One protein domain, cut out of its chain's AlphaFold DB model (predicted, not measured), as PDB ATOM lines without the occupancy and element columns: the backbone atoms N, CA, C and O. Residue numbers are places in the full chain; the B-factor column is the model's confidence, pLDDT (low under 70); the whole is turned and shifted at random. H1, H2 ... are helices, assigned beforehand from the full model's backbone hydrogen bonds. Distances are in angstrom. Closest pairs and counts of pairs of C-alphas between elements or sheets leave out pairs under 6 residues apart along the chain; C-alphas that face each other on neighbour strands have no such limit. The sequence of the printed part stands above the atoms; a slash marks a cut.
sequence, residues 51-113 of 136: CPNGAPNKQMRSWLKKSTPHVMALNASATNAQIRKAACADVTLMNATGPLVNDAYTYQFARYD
ATOM      1  N   CYS A  51     133.329  95.551  50.833       86.69
ATOM      2  CA  CYS A  51     134.597  95.098  50.295       86.69
ATOM      3  C   CYS A  51     134.855  95.802  48.945       86.69
ATOM      4  O   CYS A  51     133.908  96.293  48.329       86.69
ATOM      5  N   PRO A  52     136.095  95.811  48.426       84.44
ATOM      6  CA  PRO A  52     136.410  96.424  47.127       84.44
ATOM      7  C   PRO A  52     135.552  95.969  45.926       84.44
ATOM      8  O   PRO A  52     135.430  96.704  44.954       84.44
ATOM      9  N   ASN A  53     134.918  94.792  45.983       79.12
ATOM     10  CA  ASN A  53     133.959  94.317  44.970       79.12
ATOM     11  C   ASN A  53     132.512  94.808  45.180       79.12
ATOM     12  O   ASN A  53     131.605  94.355  44.484       79.12
ATOM     13  N   GLY A  54     132.263  95.663  46.172       80.88
ATOM     14  CA  GLY A  54     130.930  96.131  46.549       80.88
ATOM     15  C   GLY A  54     130.093  95.116  47.335       80.88
ATOM     16  O   GLY A  54     128.950  95.416  47.674       80.88
ATOM     17  N   ALA A  55     130.627  93.930  47.649       85.62
ATOM     18  CA  ALA A  55     129.950  92.976  48.520       85.62
ATOM     19  C   ALA A  55     129.943  93.482  49.974       85.62
ATOM     20  O   ALA A  55     130.868  94.186  50.387       85.62
ATOM     21  N   PRO A  56     128.944  93.108  50.790       88.12
ATOM     22  CA  PRO A  56     128.930  93.468  52.204       88.12
ATOM     23  C   PRO A  56     130.099  92.817  52.963       88.12
ATOM     24  O   PRO A  56     130.322  91.605  52.865       88.12
ATOM     25  N   ASN A  57     130.795  93.589  53.803       89.44
ATOM     26  CA  ASN A  57     131.802  93.048  54.710       89.44
ATOM     27  C   ASN A  57     131.120  92.244  55.823       89.44
ATOM     28  O   ASN A  57     130.591  92.802  56.782       89.44
ATOM     29  N   LYS A  58     131.155  90.912  55.733       87.06
ATOM     30  CA  LYS A  58     130.482  90.012  56.689       87.06
ATOM     31  C   LYS A  58     130.846  90.287  58.155       87.06
ATOM     32  O   LYS A  58     130.016  90.046  59.030       87.06
ATOM     33  N   GLN A  59     132.048  90.801  58.423       86.94
ATOM     34  CA  GLN A  59     132.511  91.112  59.778       86.94
ATOM     35  C   GLN A  59     131.795  92.326  60.387       86.94
ATOM     36  O   GLN A  59     131.641  92.396  61.603       86.94
ATOM     37  N   MET A  60     131.273  93.232  59.557       86.38
ATOM     38  CA  MET A  60     130.500  94.391  60.007       86.38
ATOM     39  C   MET A  60     129.106  94.029  60.514       86.38
ATOM     40  O   MET A  60     128.503  94.791  61.265       86.38
ATOM     41  N   ARG A  61     128.581  92.844  60.177       87.00
ATOM     42  CA  ARG A  61     127.221  92.453  60.567       87.00
ATOM     43  C   ARG A  61     127.012  92.444  62.078       87.00
ATOM     44  O   ARG A  61     125.938  92.820  62.535       87.00
ATOM     45  N   SER A  62     127.983  91.943  62.840       83.81
ATOM     46  CA  SER A  62     127.875  91.862  64.300       83.81
ATOM     47  C   SER A  62     127.859  93.255  64.926       83.81
ATOM     48  O   SER A  62     127.027  93.510  65.791       83.81
ATOM     49  N   TRP A  63     128.707  94.158  64.436       80.75
ATOM     50  CA  TRP A  63     128.765  95.559  64.850       80.75
ATOM     51  C   TRP A  63     127.462  96.295  64.553       80.75
ATOM     52  O   TRP A  63     126.821  96.799  65.470       80.75
ATOM     53  N   LEU A  64     127.002  96.235  63.303       84.44
ATOM     54  CA  LEU A  64     125.772  96.901  62.871       84.44
ATOM     55  C   LEU A  64     124.520  96.346  63.563       84.44
ATOM     56  O   LEU A  64     123.537  97.055  63.748       84.44
ATOM     57  N   LYS A  65     124.533  95.072  63.971       84.44
ATOM     58  CA  LYS A  65     123.455  94.509  64.794       84.44
ATOM     59  C   LYS A  65     123.468  95.034  66.226       84.44
ATOM     60  O   LYS A  65     122.393  95.255  66.772       84.44
ATOM     61  N   LYS A  66     124.646  95.210  66.834       80.25
ATOM     62  CA  LYS A  66     124.774  95.738  68.203       80.25
ATOM     63  C   LYS A  66     124.286  97.178  68.313       80.25
ATOM     64  O   LYS A  66     123.730  97.537  69.338       80.25
ATOM     65  N   SER A  67     124.450  97.969  67.255       72.94
ATOM     66  CA  SER A  67     123.932  99.336  67.184       72.94
ATOM     67  C   SER A  67     122.419  99.434  66.971       72.94
ATOM     68  O   SER A  67     121.887 100.536  66.896       72.94
ATOM     69  N   THR A  68     121.741  98.295  66.788       78.75
ATOM     70  CA  THR A  68     120.281  98.179  66.664       78.75
ATOM     71  C   THR A  68     119.558  99.129  65.682       78.75
ATOM     72  O   THR A  68     118.436  99.526  65.996       78.75
ATOM     73  N   PRO A  69     120.077  99.476  64.482       83.81
ATOM     74  CA  PRO A  69     119.272 100.207  63.506       83.81
ATOM     75  C   PRO A  69     118.129  99.318  63.000       83.81
ATOM     76  O   PRO A  69     118.331  98.129  62.718       83.81
ATOM     77  N   HIS A  70     116.939  99.878  62.820       89.56
ATOM     78  CA  HIS A  70     115.739  99.187  62.353       89.56
ATOM     79  C   HIS A  70     115.962  98.536  60.989       89.56
ATOM     80  O   HIS A  70     115.469  97.431  60.744       89.56
ATOM     81  N   VAL A  71     116.774  99.144  60.117       87.69
ATOM     82  CA  VAL A  71     117.128  98.539  58.822       87.69
ATOM     83  C   VAL A  71     117.808  97.179  58.970       87.69
ATOM     84  O   VAL A  71     117.645  96.315  58.108       87.69
ATOM     85  N   MET A  72     118.535  96.930  60.064       91.12
ATOM     86  CA  MET A  72     119.231  95.659  60.300       91.12
ATOM     87  C   MET A  72     118.282  94.515  60.674       91.12
ATOM     88  O   MET A  72     118.672  93.347  60.567       91.12
ATOM     89  N   ALA A  73     117.046  94.830  61.073       92.00
ATOM     90  CA  ALA A  73     115.982  93.853  61.298       92.00
ATOM     91  C   ALA A  73     115.289  93.418  59.994       92.00
ATOM     92  O   ALA A  73     114.629  92.378  59.958       92.00
ATOM     93  N   LEU A  74     115.454  94.181  58.910       91.06
ATOM     94  CA  LEU A  74     114.873  93.864  57.609       91.06
ATOM     95  C   LEU A  74     115.621  92.722  56.904       91.06
ATOM     96  O   LEU A  74     116.795  92.433  57.163       91.06
ATOM     97  N   ASN A  75     114.923  92.072  55.975       92.62
ATOM     98  CA  ASN A  75     115.399  90.916  55.217       92.62
ATOM     99  C   ASN A  75     115.259  91.144  53.701       92.62
ATOM    100  O   ASN A  75     114.721  92.154  53.257       92.62
ATOM    101  N   ALA A  76     115.692  90.179  52.887       89.31
ATOM    102  CA  ALA A  76     115.680  90.307  51.428       89.31
ATOM    103  C   ALA A  76     114.308  90.696  50.836       89.31
ATOM    104  O   ALA A  76     114.264  91.450  49.860       89.31
ATOM    105  N   SER A  77     113.197  90.251  51.436       89.62
ATOM    106  CA  SER A  77     111.836  90.518  50.957       89.62
ATOM    107  C   SER A  77     111.259  91.864  51.404       89.62
ATOM    108  O   SER A  77     110.156  92.203  50.983       89.62
ATOM    109  N   ALA A  78     111.998  92.674  52.172       87.94
ATOM    110  CA  ALA A  78     111.515  93.964  52.662       87.94
ATOM    111  C   ALA A  78     111.032  94.883  51.526       87.94
ATOM    112  O   ALA A  78     111.740  95.095  50.543       87.94
ATOM    113  N   THR A  79     109.832  95.439  51.636       86.69
ATOM    114  CA  THR A  79     109.270  96.350  50.629       86.69
ATOM    115  C   THR A  79     109.857  97.757  50.756       86.69
ATOM    116  O   THR A  79     110.393  98.127  51.801       86.69
ATOM    117  N   ASN A  80     109.700  98.593  49.725       81.62
ATOM    118  CA  ASN A  80     110.102 100.008  49.791       81.62
ATOM    119  C   ASN A  80     109.456 100.743  50.978       81.62
ATOM    120  O   ASN A  80     110.103 101.573  51.611       81.62
ATOM    121  N   ALA A  81     108.197 100.418  51.298       82.25
ATOM    122  CA  ALA A  81     107.485 100.996  52.433       82.25
ATOM    123  C   ALA A  81     108.103 100.571  53.775       82.25
ATOM    124  O   ALA A  81     108.271 101.401  54.662       82.25
ATOM    125  N   GLN A  82     108.506  99.303  53.914       87.19
ATOM    126  CA  GLN A  82     109.177  98.809  55.121       87.19
ATOM    127  C   GLN A  82     110.567  99.425  55.299       87.19
ATOM    128  O   GLN A  82     110.916  99.818  56.410       87.19
ATOM    129  N   ILE A  83     111.334  99.563  54.213       84.44
ATOM    130  CA  ILE A  83     112.647 100.224  54.241       84.44
ATOM    131  C   ILE A  83     112.483 101.708  54.611       84.44
ATOM    132  O   ILE A  83     113.215 102.203  55.462       84.44
ATOM    133  N   ARG A  84     111.481 102.407  54.055       82.50
ATOM    134  CA  ARG A  84     111.175 103.803  54.418       82.50
ATOM    135  C   ARG A  84     110.757 103.937  55.882       82.50
ATOM    136  O   ARG A  84     111.239 104.829  56.569       82.50
ATOM    137  N   LYS A  85     109.894 103.044  56.372       85.06
ATOM    138  CA  LYS A  85     109.461 103.030  57.775       85.06
ATOM    139  C   LYS A  85     110.644 102.834  58.723       85.06
ATOM    140  O   LYS A  85     110.719 103.523  59.735       85.06
ATOM    141  N   ALA A  86     111.569 101.934  58.383       86.56
ATOM    142  CA  ALA A  86     112.807 101.759  59.135       86.56
ATOM    143  C   ALA A  86     113.661 103.036  59.121       86.56
ATOM    144  O   ALA A  86     114.139 103.434  60.176       86.56
ATOM    145  N   ALA A  87     113.775 103.723  57.978       82.25
ATOM    146  CA  ALA A  87     114.550 104.965  57.869       82.25
ATOM    147  C   ALA A  87     113.980 106.071  58.753       82.25
ATOM    148  O   ALA A  87     114.714 106.688  59.517       82.25
ATOM    149  N   CYS A  88     112.661 106.256  58.727       82.19
ATOM    150  CA  CYS A  88     111.985 107.207  59.603       82.19
ATOM    151  C   CYS A  88     112.160 106.866  61.089       82.19
ATOM    152  O   CYS A  88     112.402 107.761  61.898       82.19
ATOM    153  N   ALA A  89     112.080 105.582  61.454       83.31
ATOM    154  CA  ALA A  89     112.312 105.142  62.828       83.31
ATOM    155  C   ALA A  89     113.765 105.387  63.270       83.31
ATOM    156  O   ALA A  89     113.982 105.894  64.365       83.31
ATOM    157  N   ASP A  90     114.744 105.092  62.410       84.31
ATOM    158  CA  ASP A  90     116.171 105.294  62.688       84.31
ATOM    159  C   ASP A  90     116.521 106.778  62.850       84.31
ATOM    160  O   ASP A  90     117.216 107.143  63.796       84.31
ATOM    161  N   VAL A  91     115.980 107.651  61.995       76.69
ATOM    162  CA  VAL A  91     116.172 109.107  62.105       76.69
ATOM    163  C   VAL A  91     115.553 109.655  63.396       76.69
ATOM    164  O   VAL A  91     116.193 110.437  64.096       76.69
ATOM    165  N   THR A  92     114.340 109.214  63.744       72.06
ATOM    166  CA  THR A  92     113.590 109.727  64.907       72.06
ATOM    167  C   THR A  92     114.150 109.224  66.239       72.06
ATOM    168  O   THR A  92     114.254 109.988  67.194       72.06
ATOM    169  N   LEU A  93     114.497 107.936  66.332       66.19
ATOM    170  CA  LEU A  93     114.874 107.297  67.599       66.19
ATOM    171  C   LEU A  93     116.353 107.439  67.927       66.19
ATOM    172  O   LEU A  93     116.715 107.473  69.100       66.19
ATOM    173  N   MET A  94     117.216 107.492  66.914       61.69
ATOM    174  CA  MET A  94     118.656 107.515  67.155       61.69
ATOM    175  C   MET A  94     119.212 108.939  67.242       61.69
ATOM    176  O   MET A  94     120.406 109.096  67.480       61.69
ATOM    177  N   ASN A  95     118.379 109.976  67.046       56.12
ATOM    178  CA  ASN A  95     118.822 111.369  66.885       56.12
ATOM    179  C   ASN A  95     119.926 111.495  65.808       56.12
ATOM    180  O   ASN A  95     120.764 112.395  65.842       56.12
ATOM    181  N   ALA A  96     119.995 110.512  64.900       51.28
ATOM    182  CA  ALA A  96     121.224 110.153  64.216       51.28
ATOM    183  C   ALA A  96     121.099 110.407  62.724       51.28
ATOM    184  O   ALA A  96     120.829 109.515  61.919       51.28
ATOM    185  N   THR A  97     121.561 111.588  62.349       54.12
ATOM    186  CA  THR A  97     122.398 111.767  61.161       54.12
ATOM    187  C   THR A  97     123.785 111.124  61.343       54.12
ATOM    188  O   THR A  97     124.822 111.668  60.971       54.12
ATOM    189  N   GLY A  98     123.823 109.946  61.969       67.31
ATOM    190  CA  GLY A  98     125.037 109.271  62.390       67.31
ATOM    191  C   GLY A  98     125.624 108.428  61.257       67.31
ATOM    192  O   GLY A  98     124.882 107.694  60.597       67.31
ATOM    193  N   PRO A  99     126.952 108.440  61.069       74.19
ATOM    194  CA  PRO A  99     127.641 107.538  60.146       74.19
ATOM    195  C   PRO A  99     127.263 106.052  60.302       74.19
ATOM    196  O   PRO A  99     127.180 105.326  59.323       74.19
ATOM    197  N   LEU A 100     126.928 105.622  61.520       77.75
ATOM    198  CA  LEU A 100     126.495 104.260  61.841       77.75
ATOM    199  C   LEU A 100     125.185 103.843  61.152       77.75
ATOM    200  O   LEU A 100     125.061 102.716  60.671       77.75
ATOM    201  N   VAL A 101     124.199 104.748  61.106       80.06
ATOM    202  CA  VAL A 101     122.950 104.508  60.372       80.06
ATOM    203  C   VAL A 101     123.295 104.395  58.894       80.06
ATOM    204  O   VAL A 101     122.862 103.451  58.242       80.06
ATOM    205  N   ASN A 102     124.162 105.274  58.381       80.00
ATOM    206  CA  ASN A 102     124.584 105.207  56.987       80.00
ATOM    207  C   ASN A 102     125.209 103.835  56.637       80.00
ATOM    208  O   ASN A 102     124.802 103.144  55.696       80.00
ATOM    209  N   ASP A 103     126.136 103.383  57.472       83.69
ATOM    210  CA  ASP A 103     126.818 102.104  57.317       83.69
ATOM    211  C   ASP A 103     125.831 100.921  57.318       83.69
ATOM    212  O   ASP A 103     125.958  99.994  56.514       83.69
ATOM    213  N   ALA A 104     124.794 100.961  58.159       86.62
ATOM    214  CA  ALA A 104     123.787  99.904  58.248       86.62
ATOM    215  C   ALA A 104     122.959  99.743  56.965       86.62
ATOM    216  O   ALA A 104     122.737  98.622  56.494       86.62
ATOM    217  N   TYR A 105     122.524 100.851  56.366       86.88
ATOM    218  CA  TYR A 105     121.799 100.812  55.095       86.88
ATOM    219  C   TYR A 105     122.729 100.425  53.953       86.88
ATOM    220  O   TYR A 105     122.373  99.541  53.176       86.88
ATOM    221  N   THR A 106     123.929 101.006  53.880       86.00
ATOM    222  CA  THR A 106     124.936 100.641  52.872       86.00
ATOM    223  C   THR A 106     125.193  99.131  52.889       86.00
ATOM    224  O   THR A 106     125.150  98.470  51.848       86.00
ATOM    225  N   TYR A 107     125.344  98.551  54.083       88.69
ATOM    226  CA  TYR A 107     125.482  97.113  54.275       88.69
ATOM    227  C   TYR A 107     124.261  96.320  53.780       88.69
ATOM    228  O   TYR A 107     124.423  95.343  53.047       88.69
ATOM    229  N   GLN A 108     123.038  96.700  54.166       89.44
ATOM    230  CA  GLN A 108     121.821  95.951  53.814       89.44
ATOM    231  C   GLN A 108     121.477  96.047  52.323       89.44
ATOM    232  O   GLN A 108     121.083  95.041  51.730       89.44
ATOM    233  N   PHE A 109     121.693  97.206  51.694       87.12
ATOM    234  CA  PHE A 109     121.506  97.387  50.255       87.12
ATOM    235  C   PHE A 109     122.456  96.502  49.450       87.12
ATOM    236  O   PHE A 109     122.011  95.831  48.518       87.12
ATOM    237  N   ALA A 110     123.733  96.447  49.838       87.31
ATOM    238  CA  ALA A 110     124.703  95.555  49.213       87.31
ATOM    239  C   ALA A 110     124.396  94.077  49.487       87.31
ATOM    240  O   ALA A 110     124.556  93.230  48.612       87.31
ATOM    241  N   ARG A 111     123.933  93.746  50.696       89.56
ATOM    242  CA  ARG A 111     123.649  92.364  51.100       89.56
ATOM    243  C   ARG A 111     122.442  91.751  50.409       89.56
ATOM    244  O   ARG A 111     122.470  90.559  50.119       89.56
ATOM    245  N   TYR A 112     121.380  92.523  50.228       88.69
ATOM    246  CA  TYR A 112     120.120  92.033  49.672       88.69
ATOM    247  C   TYR A 112     119.854  92.511  48.248       88.69
ATOM    248  O   TYR A 112     118.751  92.312  47.744       88.69
ATOM    249  N   ASP A 113     120.850  93.142  47.630       82.75
ATOM    250  CA  ASP A 113     120.778  93.691  46.282       82.75
ATOM    251  C   ASP A 113     119.511  94.529  46.049       82.75
ATOM    252  O   ASP A 113     118.810  94.431  45.044       82.75
TER     253      ASP A 113
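This is residues 51 to 113 of the 136 residues of an uncharacterized protein of Actinobacteria bacterium (UniProt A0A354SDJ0). Two long helices, H3 and H4, run side by side in opposite directions with a gap between them, and the short helix H2 bridges that gap from one side. H1 packs across H4 on the same side as H2, and residues 51 to 59 lead in before it. The printed part has 63 residues with four named helices, in the order H1, H2, H3, H4, and no named strand; its class is all helix. It is compact, with a radius of gyration of the C-alphas of 11.2 A and spans of 32 by 23 by 16 A.

Start at Cys 51 and go on to C-alpha 60 at (130.500, 94.391, 60.007), where H1 begins; it runs to residue 66, 10.1 A. H2 is residues 70 to 73. Find C-alpha 80 at (110.102, 100.008, 49.791); from there H3 runs 19.8 A to residue 93. H4, residues 99 to 112, covers 20.2 A and ends at C-alpha 112 at (120.120, 92.033, 49.672).

Look first at Leu 64 and Ala 104, whose C-alphas, 5.9 A apart, are the closest of H1 and H4. These helices only just touch, with 3 pairs of C-alphas within 8 A, and H4 does so with residues 100 to 104 alone. They run opposite ways at a steep tilt of 58 degrees. H1 and H3 are apart. H2 touches H3, closest at the C-alphas of His 70 and Ala 86, 5.1 A. H2 also touches H4, with residues 104 to 108 of H4 alone; the closest C-alphas are those of Val 71 and Tyr 105, 6.4 A. H3 and H4 are close but not clearly touching, at a shallow tilt of 18 degrees, opposite ways; their closest C-alphas, of Asp 90 and Val 101, are 7.2 A apart. In H1, H3 and H4 every O i to N i+4 pair is within hydrogen-bond range; H2 is too short for such a pair.

The two C-alphas farthest apart are those of Asn 53 and Thr 92, 32.4 A. The printed part has no cut and no long link. Its mean pLDDT is 82.3, and residues 93 to 98, of which 93 belongs to H3, are under 70.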